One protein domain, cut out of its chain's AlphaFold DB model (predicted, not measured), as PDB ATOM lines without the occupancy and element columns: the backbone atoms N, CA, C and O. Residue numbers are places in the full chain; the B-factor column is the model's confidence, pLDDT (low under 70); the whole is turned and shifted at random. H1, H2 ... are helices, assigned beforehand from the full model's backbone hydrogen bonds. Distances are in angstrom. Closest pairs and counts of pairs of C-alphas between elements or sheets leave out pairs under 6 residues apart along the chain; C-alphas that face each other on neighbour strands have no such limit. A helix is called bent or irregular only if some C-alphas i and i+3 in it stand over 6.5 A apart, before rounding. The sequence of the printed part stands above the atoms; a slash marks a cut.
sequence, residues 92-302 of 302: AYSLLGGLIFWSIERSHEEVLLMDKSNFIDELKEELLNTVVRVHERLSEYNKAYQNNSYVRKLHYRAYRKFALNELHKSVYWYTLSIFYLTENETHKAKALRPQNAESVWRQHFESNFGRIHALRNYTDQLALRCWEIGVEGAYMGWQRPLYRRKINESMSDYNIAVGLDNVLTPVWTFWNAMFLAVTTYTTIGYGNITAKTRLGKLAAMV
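AT A GLANCE: This is residues 92 to 302 of the 302 residues of the protein "Ion_trans_2 domain-containing protein" of Nippostrongylus brasiliensis (UniProt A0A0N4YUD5). A long helix, H1, makes the longest axis, and H2 folds back along its later part as a helical hairpin; a second helical hairpin, H5 and H6, crosses this pair at a steep angle. Near the other end of H1, the short helices H8 and H9 pack on its early residues, and H4 sits at the beginning of H5. The printed part has 211 residues with nine named helices, H1 to H9 in order, and no named strand: all helix. It is loose, with a radius of gyration of the C-alphas of 22.8 A and spans of 79 by 37 by 21 A.

IN THESE COORDINATES: H1, residues 92 to 144, begins with C-alpha 92 at (190.701, 204.226, 205.827) and is 75.1 A long, with a kink of 40 degrees near residue 106. H2, residues 149 to 181, is 45.9 A long, with a kink of 32 degrees near residue 160. H3 is residues 185 to 190 and H4 residues 202 to 206. H5, residues 208 to 236, is 42.0 A long and begins with C-alpha 208 at (210.866, 179.945, 173.995); H6, residues 240 to 258, is 26.4 A. H7, residues 261 to 264, is irregular: C-alphas 261 and 264 are 7.1 A apart. H8 is residues 270 to 281, and H9, residues 294 to 301, ends with C-alpha 301 at (180.794, 199.523, 190.350).

HOW THE PARTS SIT: H1 is the hub, touching six helices. The hairpin H1 and H2 has a shallow tilt of 15 degrees, with closest C-alphas Leu 127 and Ser 170 at 6.0 A. H5 touches H1 at a steep tilt of 52 degrees, closest at C-alphas His 135 and Ala 234, 5.0 A, and touches H2 at 48 degrees, closest at Leu 167 and Ala 223, 5.4 A. The hairpin H5 and H6 has a shallow tilt of 16 degrees, closest at C-alphas Leu 222 and Tyr 254, 6.9 A. H6 touches H1 at a steep tilt of 55 degrees, closest at C-alphas Leu 128 and Arg 244, 6.4 A. H7 only just touches H1, with 3 pairs of C-alphas within 8 A, the closest Leu 113 and Leu 264 at 6.1 A. H8 touches H1 with C-alphas Gly 98 and Met 274 at 3.7 A, and H9 touches it with Phe 101 and Gly 296 at 6.2 A. H4 and H5 touch only at the corner, closest at C-alphas His 204 and Gly 210, 4.1 A. H3 touches no helix; its closest C-alpha pair with H7 is His 187 and Asn 262, 6.4 A. Each O i to N i+4 pair is within hydrogen-bond range in H3, H5, H6, H8 and H9; H1 has 47 of 49, H2 27 of 29, and H4 0 of 1 but 2 of 2 O i to N i+3 pairs, while H7 is too short for an O i to N i+4 pair.

THE WHOLE: The two C-alphas farthest apart, Ala 92 and Asn 147, are 79.5 A apart. The printed part has no cut and ends at the chain's last residue, 302. The links H3 to H4 and H8 to H9 are long. Mean pLDDT of the printed part is 88.4; residues 183, 185 to 186, 189, 191 and 194 to 197 are under 70.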
ATOM      1  N   ALA A  92     191.866 204.858 205.210       92.75
ATOM      2  CA  ALA A  92     190.701 204.226 205.827       92.75
ATOM      3  C   ALA A  92     189.710 203.688 204.780       92.75
ATOM      4  O   ALA A  92     189.232 202.561 204.906       92.75
ATOM      5  N   TYR A  93     189.457 204.446 203.711       91.38
ATOM      6  CA  TYR A  93     188.628 204.008 202.587       91.38
ATOM      7  C   TYR A  93     189.229 202.784 201.877       91.38
ATOM      8  O   TYR A  93     188.516 201.827 201.581       91.38
ATOM      9  N   SER A  94     190.552 202.760 201.688       93.50
ATOM     10  CA  SER A  94     191.269 201.612 201.109       93.50
ATOM     11  C   SER A  94     191.132 200.358 201.978       93.50
ATOM     12  O   SER A  94     190.903 199.268 201.454       93.50
ATOM     13  N   LEU A  95     191.232 200.506 203.304       94.88
ATOM     14  CA  LEU A  95     191.038 199.406 204.252       94.88
ATOM     15  C   LEU A  95     189.603 198.869 204.211       94.88
ATOM     16  O   LEU A  95     189.415 197.655 204.164       94.88
ATOM     17  N   LEU A  96     188.598 199.752 204.183       93.81
ATOM     18  CA  LEU A  96     187.188 199.361 204.091       93.81
ATOM     19  C   LEU A  96     186.878 198.641 202.774       93.81
ATOM     20  O   LEU A  96     186.289 197.562 202.799       93.81
ATOM     21  N   GLY A  97     187.324 199.182 201.638       91.50
ATOM     22  CA  GLY A  97     187.176 198.522 200.339       91.50
ATOM     23  C   GLY A  97     187.869 197.157 200.312       91.50
ATOM     24  O   GLY A  97     187.282 196.167 199.876       91.50
ATOM     25  N   GLY A  98     189.083 197.076 200.870       93.00
ATOM     26  CA  GLY A  98     189.812 195.820 201.032       93.00
ATOM     27  C   GLY A  98     189.046 194.786 201.858       93.00
ATOM     28  O   GLY A  98     188.957 193.634 201.440       93.00
ATOM     29  N   LEU A  99     188.434 195.185 202.980       93.94
ATOM     30  CA  LEU A  99     187.603 194.302 203.808       93.94
ATOM     31  C   LEU A  99     186.370 193.781 203.058       93.94
ATOM     32  O   LEU A  99     186.063 192.594 203.161       93.94
ATOM     33  N   ILE A 100     185.687 194.641 202.294       92.06
ATOM     34  CA  ILE A 100     184.500 194.263 201.512       92.06
ATOM     35  C   ILE A 100     184.872 193.220 200.454       92.06
ATOM     36  O   ILE A 100     184.296 192.130 200.434       92.06
ATOM     37  N   PHE A 101     185.861 193.519 199.604       92.88
ATOM     38  CA  PHE A 101     186.280 192.597 198.546       92.88
ATOM     39  C   PHE A 101     186.829 191.290 199.109       92.88
ATOM     40  O   PHE A 101     186.492 190.218 198.608       92.88
ATOM     41  N   TRP A 102     187.631 191.370 200.170       93.25
ATOM     42  CA  TRP A 102     188.188 190.192 200.817       93.25
ATOM     43  C   TRP A 102     187.097 189.293 201.398       93.25
ATOM     44  O   TRP A 102     187.120 188.095 201.149       93.25
ATOM     45  N   SER A 103     186.111 189.846 202.107       90.94
ATOM     46  CA  SER A 103     185.020 189.058 202.696       90.94
ATOM     47  C   SER A 103     184.189 188.323 201.633       90.94
ATOM     48  O   SER A 103     183.884 187.138 201.775       90.94
ATOM     49  N   ILE A 104     183.872 189.005 200.525       91.19
ATOM     50  CA  ILE A 104     183.029 188.450 199.458       91.19
ATOM     51  C   ILE A 104     183.787 187.403 198.631       91.19
ATOM     52  O   ILE A 104     183.296 186.291 198.439       91.19
ATOM     53  N   GLU A 105     184.973 187.740 198.121       91.81
ATOM     54  CA  GLU A 105     185.674 186.897 197.143       91.81
ATOM     55  C   GLU A 105     186.454 185.749 197.791       91.81
ATOM     56  O   GLU A 105     186.598 184.697 197.167       91.81
ATOM     57  N   ARG A 106     186.899 185.891 199.050       90.19
ATOM     58  CA  ARG A 106     187.658 184.839 199.745       90.19
ATOM     59  C   ARG A 106     186.873 183.538 199.853       90.19
ATOM     60  O   ARG A 106     187.409 182.481 199.541       90.19
ATOM     61  N   SER A 107     185.607 183.605 200.266       88.12
ATOM     62  CA  SER A 107     184.770 182.404 200.419       88.12
ATOM     63  C   SER A 107     184.589 181.652 199.095       88.12
ATOM     64  O   SER A 107     184.657 180.426 199.048       88.12
ATOM     65  N   HIS A 108     184.409 182.388 197.996       87.81
ATOM     66  CA  HIS A 108     184.291 181.814 196.662       87.81
ATOM     67  C   HIS A 108     185.616 181.212 196.173       87.81
ATOM     68  O   HIS A 108     185.619 180.138 195.569       87.81
ATOM     69  N   GLU A 109     186.739 181.883 196.441       88.62
ATOM     70  CA  GLU A 109     188.065 181.381 196.092       88.62
ATOM     71  C   GLU A 109     188.423 180.111 196.869       88.62
ATOM     72  O   GLU A 109     188.947 179.182 196.265       88.62
ATOM     73  N   GLU A 110     188.105 180.023 198.162       89.69
ATOM     74  CA  GLU A 110     188.388 178.835 198.981       89.69
ATOM     75  C   GLU A 110     187.715 177.574 198.412       89.69
ATOM     76  O   GLU A 110     188.360 176.529 198.299       89.69
ATOM     77  N   VAL A 111     186.458 177.677 197.963       90.62
ATOM     78  CA  VAL A 111     185.756 176.562 197.298       90.62
ATOM     79  C   VAL A 111     186.439 176.190 195.979       90.62
ATOM     80  O   VAL A 111     186.681 175.017 195.708       90.62
ATOM     81  N   LEU A 112     186.807 177.185 195.172       88.81
ATOM     82  CA  LEU A 112     187.481 176.958 193.894       88.81
ATOM     83  C   LEU A 112     188.883 176.348 194.073       88.81
ATOM     84  O   LEU A 112     189.296 175.515 193.270       88.81
ATOM     85  N   LEU A 113     189.617 176.736 195.119       90.44
ATOM     86  CA  LEU A 113     190.912 176.150 195.470       90.44
ATOM     87  C   LEU A 113     190.768 174.700 195.938       90.44
ATOM     88  O   LEU A 113     191.597 173.876 195.557       90.44
ATOM     89  N   MET A 114     189.712 174.380 196.691       90.62
ATOM     90  CA  MET A 114     189.405 173.005 197.095       90.62
ATOM     91  C   MET A 114     189.093 172.115 195.881       90.62
ATOM     92  O   MET A 114     189.631 171.016 195.750       90.62
ATOM     93  N   ASP A 115     188.281 172.601 194.940       92.00
ATOM     94  CA  ASP A 115     187.997 171.871 193.697       92.00
ATOM     95  C   ASP A 115     189.278 171.639 192.880       92.00
ATOM     96  O   ASP A 115     189.502 170.549 192.346       92.00
ATOM     97  N   LYS A 116     190.164 172.643 192.825       91.88
ATOM     98  CA  LYS A 116     191.477 172.523 192.176       91.88
ATOM     99  C   LYS A 116     192.377 171.506 192.865       91.88
ATOM    100  O   LYS A 116     193.016 170.720 192.168       91.88
ATOM    101  N   SER A 117     192.456 171.510 194.197       92.31
ATOM    102  CA  SER A 117     193.282 170.545 194.925       92.31
ATOM    103  C   SER A 117     192.779 169.122 194.721       92.31
ATOM    104  O   SER A 117     193.587 168.240 194.440       92.31
ATOM    105  N   ASN A 118     191.459 168.919 194.751       93.88
ATOM    106  CA  ASN A 118     190.844 167.616 194.497       93.88
ATOM    107  C   ASN A 118     191.173 167.112 193.086       93.88
ATOM    108  O   ASN A 118     191.634 165.986 192.927       93.88
ATOM    109  N   PHE A 119     191.033 167.968 192.071       93.62
ATOM    110  CA  PHE A 119     191.392 167.625 190.694       93.62
ATOM    111  C   PHE A 119     192.884 167.296 190.535       93.62
ATOM    112  O   PHE A 119     193.253 166.345 189.847       93.62
ATOM    113  N   ILE A 120     193.769 168.058 191.190       92.38
ATOM    114  CA  ILE A 120     195.204 167.753 191.193       92.38
ATOM    115  C   ILE A 120     195.451 166.382 191.827       92.38
ATOM    116  O   ILE A 120     196.228 165.603 191.278       92.38
ATOM    117  N   ASP A 121     194.808 166.073 192.950       93.81
ATOM    118  CA  ASP A 121     194.974 164.790 193.629       93.81
ATOM    119  C   ASP A 121     194.431 163.615 192.804       93.81
ATOM    120  O   ASP A 121     195.067 162.561 192.782       93.81
ATOM    121  N   GLU A 122     193.348 163.797 192.043       94.69
ATOM    122  CA  GLU A 122     192.875 162.812 191.058       94.69
ATOM    123  C   GLU A 122     193.940 162.518 189.990       94.69
ATOM    124  O   GLU A 122     194.218 161.354 189.690       94.69
ATOM    125  N   LEU A 123     194.604 163.552 189.461       94.19
ATOM    126  CA  LEU A 123     195.682 163.369 188.485       94.19
ATOM    127  C   LEU A 123     196.914 162.679 189.096       94.19
ATOM    128  O   LEU A 123     197.559 161.861 188.435       94.19
ATOM    129  N   LYS A 124     197.252 162.981 190.359       94.38
ATOM    130  CA  LYS A 124     198.325 162.263 191.073       94.38
ATOM    131  C   LYS A 124     197.975 160.787 191.246       94.38
ATOM    132  O   LYS A 124     198.842 159.929 191.077       94.38
ATOM    133  N   GLU A 125     196.715 160.483 191.549       94.81
ATOM    134  CA  GLU A 125     196.231 159.110 191.664       94.81
ATOM    135  C   GLU A 125     196.265 158.359 190.332       94.81
ATOM    136  O   GLU A 125     196.595 157.172 190.315       94.81
ATOM    137  N   GLU A 126     195.986 159.025 189.210       94.69
ATOM    138  CA  GLU A 126     196.140 158.425 187.885       94.69
ATOM    139  C   GLU A 126     197.597 158.006 187.634       94.69
ATOM    140  O   GLU A 126     197.852 156.851 187.272       94.69
ATOM    141  N   LEU A 127     198.563 158.894 187.908       95.12
ATOM    142  CA  LEU A 127     199.984 158.559 187.790       95.12
ATOM    143  C   LEU A 127     200.368 157.424 188.748       95.12
ATOM    144  O   LEU A 127     201.029 156.471 188.331       95.12
ATOM    145  N   LEU A 128     199.912 157.472 190.002       95.94
ATOM    146  CA  LEU A 128     200.126 156.397 190.971       95.94
ATOM    147  C   LEU A 128     199.635 155.053 190.430       95.94
ATOM    148  O   LEU A 128     200.366 154.066 190.486       95.94
ATOM    149  N   ASN A 129     198.432 155.008 189.859       95.75
ATOM    150  CA  ASN A 129     197.882 153.790 189.277       95.75
ATOM    151  C   ASN A 129     198.736 153.292 188.103       95.75
ATOM    152  O   ASN A 129     198.940 152.087 187.962       95.75
ATOM    153  N   THR A 130     199.300 154.188 187.284       95.38
ATOM    154  CA  THR A 130     200.230 153.769 186.221       95.38
ATOM    155  C   THR A 130     201.500 153.118 186.777       95.38
ATOM    156  O   THR A 130     201.911 152.076 186.268       95.38
ATOM    157  N   VAL A 131     202.072 153.659 187.858       95.44
ATOM    158  CA  VAL A 131     203.263 153.104 188.522       95.44
ATOM    159  C   VAL A 131     202.953 151.770 189.200       95.44
ATOM    160  O   VAL A 131     203.744 150.832 189.104       95.44
ATOM    161  N   VAL A 132     201.783 151.636 189.827       94.44
ATOM    162  CA  VAL A 132     201.340 150.369 190.430       94.44
ATOM    163  C   VAL A 132     201.164 149.281 189.365       94.44
ATOM    164  O   VAL A 132     201.624 148.161 189.570       94.44
ATOM    165  N   ARG A 133     200.622 149.601 188.181       94.31
ATOM    166  CA  ARG A 133     200.570 148.640 187.061       94.31
ATOM    167  C   ARG A 133     201.960 148.196 186.603       94.31
ATOM    168  O   ARG A 133     202.157 147.028 186.274       94.31
ATOM    169  N   VAL A 134     202.936 149.110 186.592       93.50
ATOM    170  CA  VAL A 134     204.340 148.758 186.310       93.50
ATOM    171  C   VAL A 134     204.858 147.783 187.367       93.50
ATOM    172  O   VAL A 134     205.437 146.761 187.005       93.50
ATOM    173  N   HIS A 135     204.605 148.049 188.651       93.31
ATOM    174  CA  HIS A 135     204.969 147.141 189.738       93.31
ATOM    175  C   HIS A 135     204.374 145.742 189.553       93.31
ATOM    176  O   HIS A 135     205.114 144.760 189.606       93.31
ATOM    177  N   GLU A 136     203.064 145.643 189.317       93.19
ATOM    178  CA  GLU A 136     202.366 144.366 189.128       93.19
ATOM    179  C   GLU A 136     203.014 143.564 188.000       93.19
ATOM    180  O   GLU A 136     203.396 142.406 188.188       93.19
ATOM    181  N   ARG A 137     203.267 144.217 186.861       92.88
ATOM    182  CA  ARG A 137     203.878 143.570 185.700       92.88
ATOM    183  C   ARG A 137     205.316 143.116 185.952       92.88
ATOM    184  O   ARG A 137     205.718 142.038 185.514       92.88
ATOM    185  N   LEU A 138     206.107 143.914 186.666       91.88
ATOM    186  CA  LEU A 138     207.470 143.540 187.054       91.88
ATOM    187  C   LEU A 138     207.480 142.396 188.076       91.88
ATOM    188  O   LEU A 138     208.333 141.509 187.996       91.88
ATOM    189  N   SER A 139     206.519 142.383 188.998       90.75
ATOM    190  CA  SER A 139     206.321 141.310 189.974       90.75
ATOM    191  C   SER A 139     205.951 139.992 189.288       90.75
ATOM    192  O   SER A 139     206.517 138.948 189.614       90.75
ATOM    193  N   GLU A 140     205.090 140.027 188.268       91.38
ATOM    194  CA  GLU A 140     204.784 138.864 187.422       91.38
ATOM    195  C   GLU A 140     206.031 138.316 186.725       91.38
ATOM    196  O   GLU A 140     206.286 137.115 186.786       91.38
ATOM    197  N   TYR A 141     206.853 139.176 186.114       90.44
ATOM    198  CA  TYR A 141     208.113 138.739 185.503       90.44
ATOM    199  C   TYR A 141     209.091 138.174 186.526       90.44
ATOM    200  O   TYR A 141     209.784 137.196 186.240       90.44
ATOM    201  N   ASN A 142     209.144 138.765 187.722       89.12
ATOM    202  CA  ASN A 142     209.961 138.246 188.808       89.12
ATOM    203  C   ASN A 142     209.529 136.840 189.192       89.12
ATOM    204  O   ASN A 142     210.410 136.006 189.338       89.12
ATOM    205  N   LYS A 143     208.220 136.578 189.303       90.19
ATOM    206  CA  LYS A 143     207.648 135.261 189.626       90.19
ATOM    207  C   LYS A 143     207.823 134.246 188.493       90.19
ATOM    208  O   LYS A 143     208.230 133.121 188.751       90.19
ATOM    209  N   ALA A 144     207.575 134.640 187.246       91.19
ATOM    210  CA  ALA A 144     207.670 133.750 186.087       91.19
ATOM    211  C   ALA A 144     209.114 133.311 185.787       91.19
ATOM    212  O   ALA A 144     209.350 132.183 185.365       91.19
ATOM    213  N   TYR A 145     210.089 134.195 186.024       89.44
ATOM    214  CA  TYR A 145     211.495 133.970 185.677       89.44
ATOM    215  C   TYR A 145     212.421 133.968 186.899       89.44
ATOM    216  O   TYR A 145     213.579 134.380 186.791       89.44
ATOM    217  N   GLN A 146     211.947 133.498 188.062       84.88
ATOM    218  CA  GLN A 146     212.762 133.416 189.289       84.88
ATOM    219  C   GLN A 146     214.076 132.660 189.055       84.88
ATOM    220  O   GLN A 146     215.132 133.106 189.500       84.88
ATOM    221  N   ASN A 147     214.012 131.581 188.273       90.44
ATOM    222  CA  ASN A 147     215.132 130.672 188.042       90.44
ATOM    223  C   ASN A 147     216.078 131.129 186.918       90.44
ATOM    224  O   ASN A 147     217.188 130.617 186.809       90.44
ATOM    225  N   ASN A 148     215.674 132.091 186.076       92.69
ATOM    226  CA  ASN A 148     216.470 132.531 184.927       92.69
ATOM    227  C   ASN A 148     216.683 134.051 184.930       92.69
ATOM    228  O   ASN A 148     215.890 134.837 184.405       92.69
ATOM    229  N   SER A 149     217.819 134.460 185.497       87.69
ATOM    230  CA  SER A 149     218.184 135.871 185.639       87.69
ATOM    231  C   SER A 149     218.410 136.585 184.299       87.69
ATOM    232  O   SER A 149     218.157 137.790 184.206       87.69
ATOM    233  N   TYR A 150     218.849 135.867 183.259       90.69
ATOM    234  CA  TYR A 150     219.090 136.430 181.930       90.69
ATOM    235  C   TYR A 150     217.774 136.797 181.240       90.69
ATOM    236  O   TYR A 150     217.586 137.948 180.838       90.69
ATOM    237  N   VAL A 151     216.829 135.855 181.190       90.00
ATOM    238  CA  VAL A 151     215.502 136.065 180.586       90.00
ATOM    239  C   VAL A 151     214.731 137.153 181.337       90.00
ATOM    240  O   VAL A 151     214.155 138.047 180.715       90.00
ATOM    241  N   ARG A 152     214.823 137.177 182.674       87.44
ATOM    242  CA  ARG A 152     214.256 138.254 183.497       87.44
ATOM    243  C   ARG A 152     214.801 139.631 183.101       87.44
ATOM    244  O   ARG A 152     214.023 140.545 182.835       87.44
ATOM    245  N   LYS A 153     216.128 139.787 183.005       88.56
ATOM    246  CA  LYS A 153     216.764 141.056 182.592       88.56
ATOM    247  C   LYS A 153     216.358 141.473 181.175       88.56
ATOM    248  O   LYS A 153     216.183 142.667 180.925       88.56
ATOM    249  N   LEU A 154     216.195 140.516 180.263       90.38
ATOM    250  CA  LEU A 154     215.744 140.778 178.897       90.38
ATOM    251  C   LEU A 154     214.319 141.352 178.879       90.38
ATOM    252  O   LEU A 154     214.098 142.406 178.280       90.38
ATOM    253  N   HIS A 155     213.382 140.728 179.601       89.38
ATOM    254  CA  HIS A 155     212.008 141.229 179.715       89.38
ATOM    255  C   HIS A 155     211.932 142.597 180.393       89.38
ATOM    256  O   HIS A 155     211.203 143.464 179.917       89.38
ATOM    257  N   TYR A 156     212.738 142.838 181.430       88.69
ATOM    258  CA  TYR A 156     212.841 144.155 182.066       88.69
ATOM    259  C   TYR A 156     213.252 145.244 181.067       88.69
ATOM    260  O   TYR A 156     212.630 146.303 181.004       88.69
ATOM    261  N   ARG A 157     214.284 144.984 180.254       89.38
ATOM    262  CA  ARG A 157     214.770 145.939 179.244       89.38
ATOM    263  C   ARG A 157     213.746 146.189 178.140       89.38
ATOM    264  O   ARG A 157     213.588 147.334 177.719       89.38
ATOM    265  N   ALA A 158     213.063 145.140 177.682       89.94
ATOM    266  CA  ALA A 158     212.018 145.256 176.669       89.94
ATOM    267  C   ALA A 158     210.817 146.057 177.196       89.94
ATOM    268  O   ALA A 158     210.383 147.017 176.559       89.94
ATOM    269  N   TYR A 159     210.336 145.719 178.395       93.00
ATOM    270  CA  TYR A 159     209.179 146.366 179.007       93.00
ATOM    271  C   TYR A 159     209.448 147.822 179.399       93.00
ATOM    272  O   TYR A 159     208.561 148.660 179.256       93.00
ATOM    273  N   ARG A 160     210.682 148.162 179.801       93.31
ATOM    274  CA  ARG A 160     211.071 149.531 180.173       93.31
ATOM    275  C   ARG A 160     210.677 150.572 179.125       93.31
ATOM    276  O   ARG A 160     210.200 151.638 179.493       93.31
ATOM    277  N   LYS A 161     210.859 150.286 177.829       90.88
ATOM    278  CA  LYS A 161     210.500 151.235 176.757       90.88
ATOM    279  C   LYS A 161     208.998 151.522 176.731       90.88
ATOM    280  O   LYS A 161     208.600 152.676 176.616       90.88
ATOM    281  N   PHE A 162     208.185 150.476 176.863       92.81
ATOM    282  CA  PHE A 162     206.729 150.587 176.905       92.81
ATOM    283  C   PHE A 162     206.261 151.323 178.167       92.81
ATOM    284  O   PHE A 162     205.504 152.283 178.074       92.81
ATOM    285  N   ALA A 163     206.776 150.928 179.335       93.38
ATOM    286  CA  ALA A 163     206.430 151.546 180.609       93.38
ATOM    287  C   ALA A 163     206.802 153.036 180.657       93.38
ATOM    288  O   ALA A 163     205.983 153.855 181.060       93.38
ATOM    289  N   LEU A 164     208.000 153.408 180.191       93.50
ATOM    290  CA  LEU A 164     208.408 154.814 180.121       93.50
ATOM    291  C   LEU A 164     207.519 155.628 179.182       93.50
ATOM    292  O   LEU A 164     207.232 156.776 179.486       93.50
ATOM    293  N   ASN A 165     207.057 155.059 178.067       94.44
ATOM    294  CA  ASN A 165     206.133 155.758 177.175       94.44
ATOM    295  C   ASN A 165     204.793 156.071 177.864       94.44
ATOM    296  O   ASN A 165     204.301 157.195 177.774       94.44
ATOM    297  N   GLU A 166     204.233 155.104 178.592       93.69
ATOM    298  CA  GLU A 166     203.004 155.305 179.370       93.69
ATOM    299  C   GLU A 166     203.200 156.328 180.501       93.69
ATOM    300  O   GLU A 166     202.363 157.213 180.689       93.69
ATOM    301  N   LEU A 167     204.332 156.263 181.209       94.69
ATOM    302  CA  LEU A 167     204.678 157.224 182.259       94.69
ATOM    303  C   LEU A 167     204.870 158.637 181.697       94.69
ATOM    304  O   LEU A 167     204.291 159.578 182.233       94.69
ATOM    305  N   HIS A 168     205.603 158.796 180.592       94.19
ATOM    306  CA  HIS A 168     205.752 160.090 179.919       94.19
ATOM    307  C   HIS A 168     204.398 160.664 179.517       94.19
ATOM    308  O   HIS A 168     204.150 161.847 179.730       94.19
ATOM    309  N   LYS A 169     203.504 159.836 178.964       94.19
ATOM    310  CA  LYS A 169     202.155 160.267 178.595       94.19
ATOM    311  C   LYS A 169     201.380 160.760 179.819       94.19
ATOM    312  O   LYS A 169     200.791 161.834 179.753       94.19
ATOM    313  N   SER A 170     201.406 160.023 180.929       94.00
ATOM    314  CA  SER A 170     200.725 160.422 182.169       94.00
ATOM    315  C   SER A 170     201.299 161.722 182.752       94.00
ATOM    316  O   SER A 170     200.549 162.661 183.017       94.00
ATOM    317  N   VAL A 171     202.627 161.839 182.845       94.44
ATOM    318  CA  VAL A 171     203.323 163.052 183.314       94.44
ATOM    319  C   VAL A 171     203.049 164.256 182.408       94.44
ATOM    320  O   VAL A 171     202.843 165.374 182.890       94.44
ATOM    321  N   TYR A 172     203.012 164.043 181.094       93.44
ATOM    322  CA  TYR A 172     202.669 165.078 180.125       93.44
ATOM    323  C   TYR A 172     201.246 165.597 180.350       93.44
ATOM    324  O   TYR A 172     201.050 166.807 180.470       93.44
ATOM    325  N   TRP A 173     200.262 164.699 180.462       92.69
ATOM    326  CA  TRP A 173     198.873 165.085 180.716       92.69
ATOM    327  C   TRP A 173     198.701 165.785 182.060       92.69
ATOM    328  O   TRP A 173     197.994 166.791 182.120       92.69
ATOM    329  N   TYR A 174     199.388 165.324 183.106       93.75
ATOM    330  CA  TYR A 174     199.442 165.995 184.404       93.75
ATOM    331  C   TYR A 174     199.930 167.443 184.269       93.75
ATOM    332  O   TYR A 174     199.230 168.385 184.640       93.75
ATOM    333  N   THR A 175     201.102 167.623 183.658       91.81
ATOM    334  CA  THR A 175     201.739 168.933 183.466       91.81
ATOM    335  C   THR A 175     200.845 169.876 182.671       91.81
ATOM    336  O   THR A 175     200.627 171.020 183.067       91.81
ATOM    337  N   LEU A 176     200.288 169.383 181.563       90.94
ATOM    338  CA  LEU A 176     199.398 170.150 180.703       90.94
ATOM    339  C   LEU A 176     198.128 170.573 181.452       90.94
ATOM    340  O   LEU A 176     197.707 171.724 181.356       90.94
ATOM    341  N   SER A 177     197.539 169.658 182.222       91.44
ATOM    342  CA  SER A 177     196.314 169.918 182.983       91.44
ATOM    343  C   SER A 177     196.537 170.981 184.055       91.44
ATOM    344  O   SER A 177     195.740 171.909 184.165       91.44
ATOM    345  N   ILE A 178     197.646 170.908 184.794       90.06
ATOM    346  CA  ILE A 178     197.989 171.905 185.818       90.06
ATOM    347  C   ILE A 178     198.315 173.263 185.195       90.06
ATOM    348  O   ILE A 178     197.883 174.302 185.704       90.06
ATOM    349  N   PHE A 179     199.019 173.275 184.063       87.38
ATOM    350  CA  PHE A 179     199.295 174.508 183.335       87.38
ATOM    351  C   PHE A 179     197.997 175.233 182.943       87.38
ATOM    352  O   PHE A 179     197.867 176.432 183.186       87.38
ATOM    353  N   TYR A 180     196.998 174.511 182.424       85.06
ATOM    354  CA  TYR A 180     195.696 175.101 182.088       85.06
ATOM    355  C   TYR A 180     194.817 175.427 183.301       85.06
ATOM    356  O   TYR A 180     193.968 176.311 183.207       85.06
ATOM    357  N   LEU A 181     195.026 174.764 184.439       85.81
ATOM    358  CA  LEU A 181     194.342 175.081 185.697       85.81
ATOM    359  C   LEU A 181     194.811 176.419 186.298       85.81
ATOM    360  O   LEU A 181     194.109 177.046 187.101       85.81
ATOM    361  N   THR A 182     196.002 176.869 185.901       80.19
ATOM    362  CA  THR A 182     196.573 178.153 186.302       80.19
ATOM    363  C   THR A 182     195.865 179.276 185.548       80.19
ATOM    364  O   THR A 182     196.218 179.595 184.424       80.19
ATOM    365  N   GLU A 183     194.839 179.885 186.140       69.88
ATOM    366  CA  GLU A 183     194.055 180.937 185.465       69.88
ATOM    367  C   GLU A 183     194.780 182.287 185.387       69.88
ATOM    368  O   GLU A 183     194.559 183.049 184.451       69.88
ATOM    369  N   ASN A 184     195.633 182.597 186.363       71.38
ATOM    370  CA  ASN A 184     196.275 183.904 186.469       71.38
ATOM    371  C   ASN A 184     197.484 183.995 185.525       71.38
ATOM    372  O   ASN A 184     198.432 183.218 185.653       71.38
ATOM    373  N   GLU A 185     197.483 184.982 184.628       67.75
ATOM    374  CA  GLU A 185     198.569 185.229 183.670       67.75
ATOM    375  C   GLU A 185     199.927 185.439 184.355       67.75
ATOM    376  O   GLU A 185     200.957 185.009 183.841       67.75
ATOM    377  N   THR A 186     199.949 186.009 185.565       67.25
ATOM    378  CA  THR A 186     201.199 186.166 186.330       67.25
ATOM    379  C   THR A 186     201.762 184.835 186.821       67.25
ATOM    380  O   THR A 186     202.979 184.650 186.832       67.25
ATOM    381  N   HIS A 187     200.903 183.883 187.188       71.62
ATOM    382  CA  HIS A 187     201.322 182.534 187.559       71.62
ATOM    383  C   HIS A 187     201.693 181.711 186.318       71.62
ATOM    384  O   HIS A 187     202.702 181.014 186.347       71.62
ATOM    385  N   LYS A 188     200.986 181.876 185.190       72.56
ATOM    386  CA  LYS A 188     201.386 181.276 183.902       72.56
ATOM    387  C   LYS A 188     202.744 181.785 183.420       72.56
ATOM    388  O   LYS A 188     203.527 181.013 182.884       72.56
ATOM    389  N   ALA A 189     203.047 183.064 183.637       67.12
ATOM    390  CA  ALA A 189     204.347 183.642 183.305       67.12
ATOM    391  C   ALA A 189     205.484 183.125 184.206       67.12
ATOM    392  O   ALA A 189     206.647 183.173 183.802       67.12
ATOM    393  N   LYS A 190     205.156 182.655 185.419       72.19
ATOM    394  CA  LYS A 190     206.086 181.969 186.332       72.19
ATOM    395  C   LYS A 190     206.240 180.484 185.996       72.19
ATOM    396  O   LYS A 190     207.317 179.934 186.216       72.19
ATOM    397  N   ALA A 191     205.213 179.850 185.430       68.69
ATOM    398  CA  ALA A 191     205.344 178.510 184.879       68.69
ATOM    399  C   ALA A 191     206.422 178.523 183.782       68.69
ATOM    400  O   ALA A 191     206.458 179.412 182.931       68.69
ATOM    401  N   LEU A 192     207.335 177.552 183.824       70.69
ATOM    402  CA  LEU A 192     208.528 177.479 182.967       70.69
ATOM    403  C   LEU A 192     209.577 178.572 183.235       70.69
ATOM    404  O   LEU A 192     210.471 178.776 182.413       70.69
ATOM    405  N   ARG A 193     209.487 179.264 184.377       72.31
ATOM    406  CA  ARG A 193     210.516 180.163 184.917       72.31
ATOM    407  C   ARG A 193     210.774 179.830 186.391       72.31
ATOM    408  O   ARG A 193     210.363 180.593 187.268       72.31
ATOM    409  N   PRO A 194     211.435 178.697 186.685       67.75
ATOM    410  CA  PRO A 194     211.747 178.349 188.063       67.75
ATOM    411  C   PRO A 194     212.604 179.426 188.722       67.75
ATOM    412  O   PRO A 194     213.570 179.911 188.132       67.75
ATOM    413  N   GLN A 195     212.273 179.768 189.969       64.31
ATOM    414  CA  GLN A 195     213.068 180.713 190.763       64.31
ATOM    415  C   GLN A 195     214.502 180.201 190.964       64.31
ATOM    416  O   GLN A 195     215.449 180.981 190.940       64.31
ATOM    417  N   ASN A 196     214.656 178.876 191.071       66.94
ATOM    418  CA  ASN A 196     215.930 178.185 191.243       66.94
ATOM    419  C   ASN A 196     216.237 177.292 190.034       66.94
ATOM    420  O   ASN A 196     216.324 176.073 190.152       66.94
ATOM    421  N   ALA A 197     216.385 177.897 188.853       66.75
ATOM    422  CA  ALA A 197     216.864 177.183 187.674       66.75
ATOM    423  C   ALA A 197     218.269 176.599 187.917       66.75
ATOM    424  O   ALA A 197     219.194 177.329 188.308       66.75
ATOM    425  N   GLU A 198     218.443 175.310 187.617       70.31
ATOM    426  CA  GLU A 198     219.767 174.685 187.559       70.31
ATOM    427  C   GLU A 198     220.683 175.502 186.642       70.31
ATOM    428  O   GLU A 198     220.259 176.000 185.594       70.31
ATOM    429  N   SER A 199     221.953 175.644 187.028       73.25
ATOM    430  CA  SER A 199     222.925 176.486 186.317       73.25
ATOM    431  C   SER A 199     223.023 176.153 184.824       73.25
ATOM    432  O   SER A 199     223.132 177.065 184.008       73.25
ATOM    433  N   VAL A 200     222.898 174.869 184.476       75.75
ATOM    434  CA  VAL A 200     222.954 174.335 183.106       75.75
ATOM    435  C   VAL A 200     221.812 174.862 182.228       75.75
ATOM    436  O   VAL A 200     222.006 175.129 181.043       75.75
ATOM    437  N   TRP A 201     220.629 175.079 182.806       73.19
ATOM    438  CA  TRP A 201     219.428 175.468 182.064       73.19
ATOM    439  C   TRP A 201     219.174 176.979 182.049       73.19
ATOM    440  O   TRP A 201     218.330 177.437 181.281       73.19
ATOM    441  N   ARG A 202     219.922 177.781 182.821       74.69
ATOM    442  CA  ARG A 202     219.704 179.239 182.952       74.69
ATOM    443  C   ARG A 202     219.599 179.968 181.610       74.69
ATOM    444  O   ARG A 202     218.651 180.716 181.405       74.69
ATOM    445  N   GLN A 203     220.511 179.690 180.680       78.38
ATOM    446  CA  GLN A 203     220.514 180.305 179.343       78.38
ATOM    447  C   GLN A 203     219.341 179.831 178.467       78.38
ATOM    448  O   GLN A 203     218.855 180.557 177.604       78.38
ATOM    449  N   HIS A 204     218.839 178.615 178.696       78.19
ATOM    450  CA  HIS A 204     217.756 178.041 177.896       78.19
ATOM    451  C   HIS A 204     216.408 178.696 178.219       78.19
ATOM    452  O   HIS A 204     215.542 178.772 177.346       78.19
ATOM    453  N   PHE A 205     216.240 179.242 179.427       76.56
ATOM    454  CA  PHE A 205     215.024 179.953 179.825       76.56
ATOM    455  C   PHE A 205     214.852 181.328 179.155       76.56
ATOM    456  O   PHE A 205     213.753 181.893 179.199       76.56
ATOM    457  N   GLU A 206     215.880 181.862 178.491       79.12
ATOM    458  CA  GLU A 206     215.784 183.121 177.741       79.12
ATOM    459  C   GLU A 206     214.964 182.960 176.450       79.12
ATOM    460  O   GLU A 206     214.195 183.853 176.088       79.12
ATOM    461  N   SER A 207     215.041 181.794 175.800       84.81
ATOM    462  CA  SER A 207     214.332 181.505 174.546       84.81
ATOM    463  C   SER A 207     213.099 180.620 174.752       84.81
ATOM    464  O   SER A 207     213.084 179.730 175.600       84.81
ATOM    465  N   ASN A 208     212.062 180.797 173.928       82.56
ATOM    466  CA  ASN A 208     210.866 179.945 173.995       82.56
ATOM    467  C   ASN A 208     211.184 178.468 173.688       82.56
ATOM    468  O   ASN A 208     210.652 177.578 174.345       82.56
ATOM    469  N   PHE A 209     212.087 178.197 172.739       84.81
ATOM    470  CA  PHE A 209     212.501 176.829 172.405       84.81
ATOM    471  C   PHE A 209     213.312 176.172 173.524       84.81
ATOM    472  O   PHE A 209     213.091 175.000 173.832       84.81
ATOM    473  N   GLY A 210     214.206 176.922 174.173       84.31
ATOM    474  CA  GLY A 210     214.976 176.417 175.304       84.31
ATOM    475  C   GLY A 210     214.092 176.083 176.509       84.31
ATOM    476  O   GLY A 210     214.313 175.055 177.142       84.31
ATOM    477  N   ARG A 211     213.021 176.853 176.757       82.94
ATOM    478  CA  ARG A 211     212.008 176.525 177.782       82.94
ATOM    479  C   ARG A 211     211.306 175.200 177.509       82.94
ATOM    480  O   ARG A 211     211.157 174.395 178.420       82.94
ATOM    481  N   ILE A 212     210.898 174.961 176.263       85.00
ATOM    482  CA  ILE A 212     210.265 173.693 175.866       85.00
ATOM    483  C   ILE A 212     211.244 172.531 176.062       85.00
ATOM    484  O   ILE A 212     210.854 171.465 176.535       85.00
ATOM    485  N   HIS A 213     212.520 172.736 175.736       85.31
ATOM    486  CA  HIS A 213     213.546 171.717 175.924       85.31
ATOM    487  C   HIS A 213     213.809 171.415 177.407       85.31
ATOM    488  O   HIS A 213     213.897 170.249 177.785       85.31
ATOM    489  N   ALA A 214     213.894 172.446 178.251       85.88
ATOM    490  CA  ALA A 214     214.038 172.286 179.695       85.88
ATOM    491  C   ALA A 214     212.822 171.562 180.293       85.88
ATOM    492  O   ALA A 214     212.989 170.600 181.035       85.88
ATOM    493  N   LEU A 215     211.602 171.948 179.900       87.25
ATOM    494  CA  LEU A 215     210.376 171.266 180.324       87.25
ATOM    495  C   LEU A 215     210.401 169.787 179.959       87.25
ATOM    496  O   LEU A 215     210.135 168.945 180.809       87.25
ATOM    497  N   ARG A 216     210.757 169.475 178.710       88.94
ATOM    498  CA  ARG A 216     210.889 168.095 178.248       88.94
ATOM    499  C   ARG A 216     211.885 167.319 179.107       88.94
ATOM    500  O   ARG A 216     211.611 166.188 179.491       88.94
ATOM    501  N   ASN A 217     213.020 167.929 179.436       89.81
ATOM    502  CA  ASN A 217     214.005 167.293 180.297       89.81
ATOM    503  C   ASN A 217     213.441 167.009 181.697       89.81
ATOM    504  O   ASN A 217     213.565 165.884 182.166       89.81
ATOM    505  N   TYR A 218     212.755 167.967 182.328       89.12
ATOM    506  CA  TYR A 218     212.114 167.743 183.628       89.12
ATOM    507  C   TYR A 218     211.015 166.672 183.570       89.12
ATOM    508  O   TYR A 218     210.923 165.847 184.479       89.12
ATOM    509  N   THR A 219     210.209 166.626 182.502       92.31
ATOM    510  CA  THR A 219     209.201 165.567 182.331       92.31
ATOM    511  C   THR A 219     209.844 164.194 182.153       92.31
ATOM    512  O   THR A 219     209.349 163.212 182.709       92.31
ATOM    513  N   ASP A 220     210.960 164.126 181.422       92.12
ATOM    514  CA  ASP A 220     211.720 162.891 181.226       92.12
ATOM    515  C   ASP A 220     212.341 162.428 182.559       92.12
ATOM    516  O   ASP A 220     212.268 161.249 182.903       92.12
ATOM    517  N   GLN A 221     212.889 163.354 183.357       92.00
ATOM    518  CA  GLN A 221     213.422 163.063 184.694       92.00
ATOM    519  C   GLN A 221     212.341 162.526 185.643       92.00
ATOM    520  O   GLN A 221     212.565 161.518 186.317       92.00
ATOM    521  N   LEU A 222     211.159 163.151 185.676       94.06
ATOM    522  CA  LEU A 222     210.055 162.694 186.521       94.06
ATOM    523  C   LEU A 222     209.577 161.295 186.110       94.06
ATOM    524  O   LEU A 222     209.412 160.426 186.962       94.06
ATOM    525  N   ALA A 223     209.407 161.037 184.811       94.62
ATOM    526  CA  ALA A 223     208.999 159.719 184.330       94.62
ATOM    527  C   ALA A 223     210.049 158.633 184.616       94.62
ATOM    528  O   ALA A 223     209.690 157.511 184.985       94.62
ATOM    529  N   LEU A 224     211.341 158.961 184.499       94.38
ATOM    530  CA  LEU A 224     212.428 158.075 184.918       94.38
ATOM    531  C   LEU A 224     212.359 157.780 186.418       94.38
ATOM    532  O   LEU A 224     212.441 156.612 186.798       94.38
ATOM    533  N   ARG A 225     212.119 158.794 187.259       94.56
ATOM    534  CA  ARG A 225     211.914 158.581 188.697       94.56
ATOM    535  C   ARG A 225     210.704 157.703 188.995       94.56
ATOM    536  O   ARG A 225     210.803 156.802 189.821       94.56
ATOM    537  N   CYS A 226     209.584 157.893 188.302       94.88
ATOM    538  CA  CYS A 226     208.410 157.029 188.450       94.88
ATOM    539  C   CYS A 226     208.706 155.571 188.069       94.88
ATOM    540  O   CYS A 226     208.232 154.650 188.738       94.88
ATOM    541  N   TRP A 227     209.510 155.348 187.025       93.88
ATOM    542  CA  TRP A 227     209.978 154.014 186.656       93.88
ATOM    543  C   TRP A 227     210.854 153.393 187.750       93.88
ATOM    544  O   TRP A 227     210.641 152.239 188.115       93.88
ATOM    545  N   GLU A 228     211.810 154.149 188.294       93.75
ATOM    546  CA  GLU A 228     212.673 153.696 189.392       93.75
ATOM    547  C   GLU A 228     211.858 153.324 190.629       93.75
ATOM    548  O   GLU A 228     212.030 152.228 191.150       93.75
ATOM    549  N   ILE A 229     210.895 154.162 191.022       93.19
ATOM    550  CA  ILE A 229     209.957 153.882 192.118       93.19
ATOM    551  C   ILE A 229     209.200 152.568 191.870       93.19
ATOM    552  O   ILE A 229     209.072 151.745 192.777       93.19
ATOM    553  N   GLY A 230     208.714 152.341 190.644       92.62
ATOM    554  CA  GLY A 230     208.035 151.098 190.265       92.62
ATOM    555  C   GLY A 230     208.932 149.861 190.385       92.62
ATOM    556  O   GLY A 230     208.489 148.816 190.863       92.62
ATOM    557  N   VAL A 231     210.202 149.978 189.991       91.50
ATOM    558  CA  VAL A 231     211.196 148.895 190.084       91.50
ATOM    559  C   VAL A 231     211.604 148.632 191.535       91.50
ATOM    560  O   VAL A 231     211.597 147.478 191.964       91.50
ATOM    561  N   GLU A 232     211.933 149.677 192.296       91.38
ATOM    562  CA  GLU A 232     212.296 149.596 193.716       91.38
ATOM    563  C   GLU A 232     211.177 148.943 194.519       91.38
ATOM    564  O   GLU A 232     211.410 147.987 195.262       91.38
ATOM    565  N   GLY A 233     209.941 149.390 194.311       90.19
ATOM    566  CA  GLY A 233     208.803 148.820 195.005       90.19
ATOM    567  C   GLY A 233     208.442 147.407 194.532       90.19
ATOM    568  O   GLY A 233     207.939 146.623 195.334       90.19
ATOM    569  N   ALA A 234     208.732 147.021 193.282       88.50
ATOM    570  CA  ALA A 234     208.628 145.627 192.819       88.50
ATOM    571  C   ALA A 234     209.680 144.701 193.430       88.50
ATOM    572  O   ALA A 234     209.395 143.527 193.664       88.50
ATOM    573  N   TYR A 235     210.873 145.218 193.708       87.00
ATOM    574  CA  TYR A 235     211.931 144.467 194.373       87.00
ATOM    575  C   TYR A 235     211.678 144.326 195.881       87.00
ATOM    576  O   TYR A 235     211.813 143.238 196.431       87.00
ATOM    577  N   MET A 236     211.272 145.417 196.535       88.62
ATOM    578  CA  MET A 236     211.074 145.494 197.987       88.62
ATOM    579  C   MET A 236     209.660 145.103 198.451       88.62
ATOM    580  O   MET A 236     209.415 145.027 199.651       88.62
ATOM    581  N   GLY A 237     208.713 144.897 197.531       87.44
ATOM    582  CA  GLY A 237     207.328 144.539 197.861       87.44
ATOM    583  C   GLY A 237     206.539 145.673 198.527       87.44
ATOM    584  O   GLY A 237     205.834 145.451 199.508       87.44
ATOM    585  N   TRP A 238     206.679 146.905 198.032       92.25
ATOM    586  CA  TRP A 238     206.021 148.072 198.626       92.25
ATOM    587  C   TRP A 238     204.495 148.016 198.531       92.25
ATOM    588  O   TRP A 238     203.924 147.592 197.530       92.25
ATOM    589  N   GLN A 239     203.830 148.544 199.560       92.00
ATOM    590  CA  GLN A 239     202.386 148.763 199.552       92.00
ATOM    591  C   GLN A 239     202.032 150.130 198.942       92.00
ATOM    592  O   GLN A 239     202.817 151.082 198.992       92.00
ATOM    593  N   ARG A 240     200.799 150.262 198.432       92.00
ATOM    594  CA  ARG A 240     200.244 151.490 197.826       92.00
ATOM    595  C   ARG A 240     200.510 152.806 198.598       92.00
ATOM    596  O   ARG A 240     200.869 153.779 197.933       92.00
ATOM    597  N   PRO A 241     200.397 152.899 199.944       94.56
ATOM    598  CA  PRO A 241     200.667 154.156 200.655       94.56
ATOM    599  C   PRO A 241     202.114 154.649 200.508       94.56
ATOM    600  O   PRO A 241     202.345 155.857 200.433       94.56
ATOM    601  N   LEU A 242     203.089 153.739 200.418       93.62
ATOM    602  CA  LEU A 242     204.493 154.117 200.261       93.62
ATOM    603  C   LEU A 242     204.766 154.676 198.857       93.62
ATOM    604  O   LEU A 242     205.450 155.693 198.729       93.62
ATOM    605  N   TYR A 243     204.151 154.087 197.825       93.38
ATOM    606  CA  TYR A 243     204.172 154.640 196.468       93.38
ATOM    607  C   TYR A 243     203.587 156.044 196.417       93.38
ATOM    608  O   TYR A 243     204.219 156.945 195.873       93.38
ATOM    609  N   ARG A 244     202.412 156.245 197.027       95.00
ATOM    610  CA  ARG A 244     201.776 157.564 197.093       95.00
ATOM    611  C   ARG A 244     202.720 158.595 197.707       95.00
ATOM    612  O   ARG A 244     202.885 159.669 197.144       95.00
ATOM    613  N   ARG A 245     203.385 158.264 198.820       95.19
ATOM    614  CA  ARG A 245     204.352 159.170 199.460       95.19
ATOM    615  C   ARG A 245     205.511 159.525 198.523       95.19
ATOM    616  O   ARG A 245     205.810 160.704 198.373       95.19
ATOM    617  N   LYS A 246     206.134 158.529 197.886       94.25
ATOM    618  CA  LYS A 246     207.299 158.731 197.004       94.25
ATOM    619  C   LYS A 246     206.970 159.482 195.716       94.25
ATOM    620  O   LYS A 246     207.754 160.316 195.271       94.25
ATOM    621  N   ILE A 247     205.801 159.216 195.141       94.69
ATOM    622  CA  ILE A 247     205.311 159.937 193.964       94.69
ATOM    623  C   ILE A 247     204.956 161.376 194.334       94.69
ATOM    624  O   ILE A 247     205.361 162.282 193.619       94.69
ATOM    625  N   ASN A 248     204.278 161.603 195.464       95.00
ATOM    626  CA  ASN A 248     203.957 162.956 195.923       95.00
ATOM    627  C   ASN A 248     205.217 163.791 196.191       95.00
ATOM    628  O   ASN A 248     205.250 164.957 195.815       95.00
ATOM    629  N   GLU A 249     206.244 163.189 196.800       94.62
ATOM    630  CA  GLU A 249     207.569 163.798 196.991       94.62
ATOM    631  C   GLU A 249     208.178 164.197 195.634       94.62
ATOM    632  O   GLU A 249     208.421 165.376 195.388       94.62
ATOM    633  N   SER A 250     208.270 163.250 194.695       93.81
ATOM    634  CA  SER A 250     208.840 163.493 193.358       93.81
ATOM    635  C   SER A 250     208.053 164.530 192.539       93.81
ATOM    636  O   SER A 250     208.633 165.335 191.814       93.81
ATOM    637  N   MET A 251     206.721 164.529 192.643       92.88
ATOM    638  CA  MET A 251     205.850 165.503 191.979       92.88
ATOM    639  C   MET A 251     205.967 166.896 192.593       92.88
ATOM    640  O   MET A 251     205.874 167.881 191.866       92.88
ATOM    641  N   SER A 252     206.158 166.995 193.910       91.62
ATOM    642  CA  SER A 252     206.392 168.277 194.577       91.62
ATOM    643  C   SER A 252     207.679 168.918 194.061       91.62
ATOM    644  O   SER A 252     207.654 170.074 193.641       91.62
ATOM    645  N   ASP A 253     208.768 168.148 194.007       90.12
ATOM    646  CA  ASP A 253     210.058 168.615 193.486       90.12
ATOM    647  C   ASP A 253     209.945 169.054 192.020       90.12
ATOM    648  O   ASP A 253     210.410 170.133 191.644       90.12
ATOM    649  N   TYR A 254     209.244 168.264 191.201       90.62
ATOM    650  CA  TYR A 254     208.950 168.609 189.812       90.62
ATOM    651  C   TYR A 254     208.140 169.908 189.686       90.62
ATOM    652  O   TYR A 254     208.486 170.784 188.894       90.62
ATOM    653  N   ASN A 255     207.079 170.066 190.481       90.31
ATOM    654  CA  ASN A 255     206.237 171.259 190.434       90.31
ATOM    655  C   ASN A 255     207.021 172.518 190.809       90.31
ATOM    656  O   ASN A 255     206.844 173.547 190.163       90.31
ATOM    657  N   ILE A 256     207.926 172.433 191.784       86.94
ATOM    658  CA  ILE A 256     208.823 173.536 192.152       86.94
ATOM    659  C   ILE A 256     209.806 173.837 191.007       86.94
ATOM    660  O   ILE A 256     209.979 174.997 190.629       86.94
ATOM    661  N   ALA A 257     210.407 172.806 190.405       84.50
ATOM    662  CA  ALA A 257     211.361 172.947 189.302       84.50
ATOM    663  C   ALA A 257     210.736 173.511 188.013       84.50
ATOM    664  O   ALA A 257     211.424 174.141 187.213       84.50
ATOM    665  N   VAL A 258     209.433 173.317 187.802       84.69
ATOM    666  CA  VAL A 258     208.703 173.849 186.639       84.69
ATOM    667  C   VAL A 258     207.945 175.147 186.971       84.69
ATOM    668  O   VAL A 258     207.531 175.866 186.062       84.69
ATOM    669  N   GLY A 259     207.802 175.505 188.251       83.06
ATOM    670  CA  GLY A 259     207.061 176.688 188.712       83.06
ATOM    671  C   GLY A 259     205.536 176.507 188.740       83.06
ATOM    672  O   GLY A 259     204.791 177.483 188.628       83.06
ATOM    673  N   LEU A 260     205.066 175.260 188.846       86.38
ATOM    674  CA  LEU A 260     203.651 174.874 188.943       86.38
ATOM    675  C   LEU A 260     203.133 174.832 190.394       86.38
ATOM    676  O   LEU A 260     201.959 174.574 190.636       86.38
ATOM    677  N   ASP A 261     203.985 175.104 191.375       84.75
ATOM    678  CA  ASP A 261     203.648 175.173 192.801       84.75
ATOM    679  C   ASP A 261     202.621 176.276 193.132       84.75
ATOM    680  O   ASP A 261     201.834 176.156 194.069       84.75
ATOM    681  N   ASN A 262     202.561 177.322 192.306       83.81
ATOM    682  CA  ASN A 262     201.692 178.481 192.518       83.81
ATOM    683  C   ASN A 262     200.207 178.246 192.170       83.81
ATOM    684  O   ASN A 262     199.386 179.144 192.329       83.81
ATOM    685  N   VAL A 263     199.819 177.070 191.667       83.56
ATOM    686  CA  VAL A 263     198.433 176.825 191.208       83.56
ATOM    687  C   VAL A 263     197.414 176.912 192.350       83.56
ATOM    688  O   VAL A 263     196.271 177.316 192.127       83.56
ATOM    689  N   LEU A 264     197.833 176.549 193.564       83.88
ATOM    690  CA  LEU A 264     196.995 176.548 194.765       83.88
ATOM    691  C   LEU A 264     197.192 177.796 195.639       83.88
ATOM    692  O   LEU A 264     196.610 177.875 196.719       83.88
ATOM    693  N   THR A 265     198.004 178.770 195.213       85.31
ATOM    694  CA  THR A 265     198.208 179.984 196.014       85.31
ATOM    695  C   THR A 265     196.986 180.899 195.911       85.31
ATOM    696  O   THR A 265     196.596 181.235 194.789       85.31
ATOM    697  N   PRO A 266     196.395 181.331 197.041       85.38
ATOM    698  CA  PRO A 266     195.238 182.218 197.027       85.38
ATOM    699  C   PRO A 266     195.616 183.593 196.475       85.38
ATOM    700  O   PRO A 266     196.603 184.206 196.894       85.38
ATOM    701  N   VAL A 267     194.811 184.093 195.543       86.12
ATOM    702  CA  VAL A 267     194.963 185.423 194.953       86.12
ATOM    703  C   VAL A 267     194.316 186.477 195.856       86.12
ATOM    704  O   VAL A 267     194.865 187.573 195.990       86.12
ATOM    705  N   TRP A 268     193.211 186.164 196.540       87.56
ATOM    706  CA  TRP A 268     192.486 187.090 197.417       87.56
ATOM    707  C   TRP A 268     193.030 187.112 198.845       87.56
ATOM    708  O   TRP A 268     192.367 186.767 199.823       87.56
ATOM    709  N   THR A 269     194.256 187.609 198.989       91.00
ATOM    710  CA  THR A 269     194.744 188.059 200.299       91.00
ATOM    711  C   THR A 269     194.144 189.419 200.657       91.00
ATOM    712  O   THR A 269     193.748 190.186 199.777       91.00
ATOM    713  N   PHE A 270     194.110 189.756 201.950       91.44
ATOM    714  CA  PHE A 270     193.645 191.071 202.404       91.44
ATOM    715  C   PHE A 270     194.392 192.221 201.704       91.44
ATOM    716  O   PHE A 270     193.778 193.176 201.235       91.44
ATOM    717  N   TRP A 271     195.712 192.095 201.556       91.50
ATOM    718  CA  TRP A 271     196.545 193.099 200.892       91.50
ATOM    719  C   TRP A 271     196.247 193.225 199.401       91.50
ATOM    720  O   TRP A 271     196.193 194.337 198.887       91.50
ATOM    721  N   ASN A 272     195.997 192.106 198.721       91.50
ATOM    722  CA  ASN A 272     195.610 192.110 197.312       91.50
ATOM    723  C   ASN A 272     194.213 192.716 197.105       91.50
ATOM    724  O   ASN A 272     194.003 193.443 196.137       91.50
ATOM    725  N   ALA A 273     193.282 192.480 198.032       92.62
ATOM    726  CA  ALA A 273     191.958 193.100 198.025       92.62
ATOM    727  C   ALA A 273     192.027 194.616 198.288       92.62
ATOM    728  O   ALA A 273     191.376 195.398 197.599       92.62
ATOM    729  N   MET A 274     192.862 195.047 199.238       93.44
ATOM    730  CA  MET A 274     193.132 196.466 199.491       93.44
ATOM    731  C   MET A 274     193.793 197.125 198.276       93.44
ATOM    732  O   MET A 274     193.392 198.210 197.868       93.44
ATOM    733  N   PHE A 275     194.776 196.459 197.664       92.31
ATOM    734  CA  PHE A 275     195.420 196.930 196.441       92.31
ATOM    735  C   PHE A 275     194.409 197.095 195.303       92.31
ATOM    736  O   PHE A 275     194.428 198.123 194.628       92.31
ATOM    737  N   LEU A 276     193.485 196.143 195.135       91.44
ATOM    738  CA  LEU A 276     192.399 196.277 194.172       91.44
ATOM    739  C   LEU A 276     191.571 197.537 194.448       91.44
ATOM    740  O   LEU A 276     191.419 198.350 193.541       91.44
ATOM    741  N   ALA A 277     191.124 197.747 195.692       92.44
ATOM    742  CA  ALA A 277     190.373 198.945 196.073       92.44
ATOM    743  C   ALA A 277     191.131 200.238 195.720       92.44
ATOM    744  O   ALA A 277     190.554 201.130 195.097       92.44
ATOM    745  N   VAL A 278     192.437 200.298 196.023       92.81
ATOM    746  CA  VAL A 278     193.323 201.415 195.650       92.81
ATOM    747  C   VAL A 278     193.316 201.663 194.152       92.81
ATOM    748  O   VAL A 278     193.103 202.787 193.703       92.81
ATOM    749  N   THR A 279     193.517 200.619 193.358       92.38
ATOM    750  CA  THR A 279     193.592 200.745 191.899       92.38
ATOM    751  C   THR A 279     192.257 201.113 191.255       92.38
ATOM    752  O   THR A 279     192.262 201.727 190.188       92.38
ATOM    753  N   THR A 280     191.137 200.780 191.905       90.50
ATOM    754  CA  THR A 280     189.787 201.135 191.460       90.50
ATOM    755  C   THR A 280     189.515 202.620 191.673       90.50
ATOM    756  O   THR A 280     189.226 203.316 190.703       90.50
ATOM    757  N   TYR A 281     189.678 203.151 192.894       89.25
ATOM    758  CA  TYR A 281     189.370 204.569 193.141       89.25
ATOM    759  C   TYR A 281     190.410 205.524 192.537       89.25
ATOM    760  O   TYR A 281     190.085 206.663 192.219       89.25
ATOM    761  N   THR A 282     191.663 205.084 192.362       90.94
ATOM    762  CA  THR A 282     192.681 205.866 191.629       90.94
ATOM    763  C   THR A 282     192.502 205.792 190.118       90.94
ATOM    764  O   THR A 282     193.217 206.479 189.393       90.94
ATOM    765  N   THR A 283     191.566 204.972 189.627       91.19
ATOM    766  CA  THR A 283     191.290 204.741 188.200       91.19
ATOM    767  C   THR A 283     192.468 204.168 187.403       91.19
ATOM    768  O   THR A 283     192.455 204.184 186.177       91.19
ATOM    769  N   ILE A 284     193.482 203.616 188.083       93.94
ATOM    770  CA  ILE A 284     194.623 202.961 187.428       93.94
ATOM    771  C   ILE A 284     194.176 201.658 186.757       93.94
ATOM    772  O   ILE A 284     194.554 201.388 185.621       93.94
ATOM    773  N   GLY A 285     193.389 200.841 187.468       85.25
ATOM    774  CA  GLY A 285     192.730 199.664 186.898       85.25
ATOM    775  C   GLY A 285     193.653 198.648 186.207       85.25
ATOM    776  O   GLY A 285     193.382 198.260 185.076       85.25
ATOM    777  N   TYR A 286     194.711 198.163 186.872       84.94
ATOM    778  CA  TYR A 286     195.676 197.222 186.264       84.94
ATOM    779  C   TYR A 286     195.063 195.933 185.681       84.94
ATOM    780  O   TYR A 286     195.679 195.300 184.828       84.94
ATOM    781  N   GLY A 287     193.908 195.483 186.182       82.38
ATOM    782  CA  GLY A 287     193.212 194.292 185.674       82.38
ATOM    783  C   GLY A 287     193.847 192.937 186.028       82.38
ATOM    784  O   GLY A 287     193.337 191.904 185.612       82.38
ATOM    785  N   ASN A 288     194.927 192.908 186.817       81.19
ATOM    786  CA  ASN A 288     195.586 191.662 187.240       81.19
ATOM    787  C   ASN A 288     194.767 190.852 188.270       81.19
ATOM    788  O   ASN A 288     194.899 189.636 188.369       81.19
ATOM    789  N   ILE A 289     193.924 191.529 189.056       85.38
ATOM    790  CA  ILE A 289     193.005 190.920 190.026       85.38
ATOM    791  C   ILE A 289     191.629 191.519 189.760       85.38
ATOM    792  O   ILE A 289     191.496 192.735 189.663       85.38
ATOM    793  N   THR A 290     190.610 190.676 189.610       85.12
ATOM    794  CA  THR A 290     189.248 191.115 189.278       85.12
ATOM    795  C   THR A 290     188.224 190.295 190.043       85.12
ATOM    796  O   THR A 290     188.331 189.066 190.072       85.12
ATOM    797  N   ALA A 291     187.204 190.955 190.593       86.56
ATOM    798  CA  ALA A 291     186.078 190.297 191.248       86.56
ATOM    799  C   ALA A 291     185.367 189.324 190.293       86.56
ATOM    800  O   ALA A 291     184.924 189.704 189.201       86.56
ATOM    801  N   LYS A 292     185.263 188.052 190.691       87.25
ATOM    802  CA  LYS A 292     184.608 187.016 189.879       87.25
ATOM    803  C   LYS A 292     183.135 186.881 190.242       87.25
ATOM    804  O   LYS A 292     182.314 186.610 189.358       87.25
ATOM    805  N   THR A 293     182.789 187.110 191.506       91.06
ATOM    806  CA  THR A 293     181.417 186.991 192.000       91.06
ATOM    807  C   THR A 293     180.534 188.137 191.503       91.06
ATOM    808  O   THR A 293     180.999 189.230 191.183       91.06
ATOM    809  N   ARG A 294     179.216 187.904 191.434       89.25
ATOM    810  CA  ARG A 294     178.249 188.954 191.060       89.25
ATOM    811  C   ARG A 294     178.252 190.110 192.064       89.25
ATOM    812  O   ARG A 294     178.180 191.261 191.651       89.25
ATOM    813  N   LEU A 295     178.370 189.789 193.354       90.38
ATOM    814  CA  LEU A 295     178.426 190.774 194.434       90.38
ATOM    815  C   LEU A 295     179.718 191.586 194.390       90.38
ATOM    816  O   LEU A 295     179.654 192.803 194.479       90.38
ATOM    817  N   GLY A 296     180.870 190.945 194.178       87.62
ATOM    818  CA  GLY A 296     182.142 191.651 194.045       87.62
ATOM    819  C   GLY A 296     182.169 192.570 192.821       87.62
ATOM    820  O   GLY A 296     182.666 193.686 192.899       87.62
ATOM    821  N   LYS A 297     181.563 192.155 191.700       90.62
ATOM    822  CA  LYS A 297     181.405 193.026 190.523       90.62
ATOM    823  C   LYS A 297     180.521 194.236 190.811       90.62
ATOM    824  O   LYS A 297     180.858 195.328 190.375       90.62
ATOM    825  N   LEU A 298     179.427 194.051 191.548       90.25
ATOM    826  CA  LEU A 298     178.554 195.149 191.963       90.25
ATOM    827  C   LEU A 298     179.284 196.093 192.927       90.25
ATOM    828  O   LEU A 298     179.265 197.298 192.720       90.25
ATOM    829  N   ALA A 299     180.000 195.550 193.913       87.06
ATOM    830  CA  ALA A 299     180.806 196.326 194.853       87.06
ATOM    831  C   ALA A 299     181.948 197.103 194.177       87.06
ATOM    832  O   ALA A 299     182.387 198.107 194.709       87.06
ATOM    833  N   ALA A 300     182.433 196.655 193.016       86.19
ATOM    834  CA  ALA A 300     183.417 197.391 192.226       86.19
ATOM    835  C   ALA A 300     182.811 198.511 191.362       86.19
ATOM    836  O   ALA A 300     183.554 199.367 190.892       86.19
ATOM    837  N   MET A 301     181.498 198.482 191.110       85.62
ATOM    838  CA  MET A 301     180.794 199.523 190.350       85.62
ATOM    839  C   MET A 301     180.348 200.703 191.221       85.62
ATOM    840  O   MET A 301     180.134 201.786 190.680       85.62
ATOM    841  N   VAL A 302     180.153 200.466 192.521       80.31
ATOM    842  CA  VAL A 302     179.701 201.448 193.523       80.31
ATOM    843  C   VAL A 302     180.901 202.134 194.159       80.31
ATOM    844  O   VAL A 302     180.851 203.376 194.285       80.31
TER     845      VAL A 302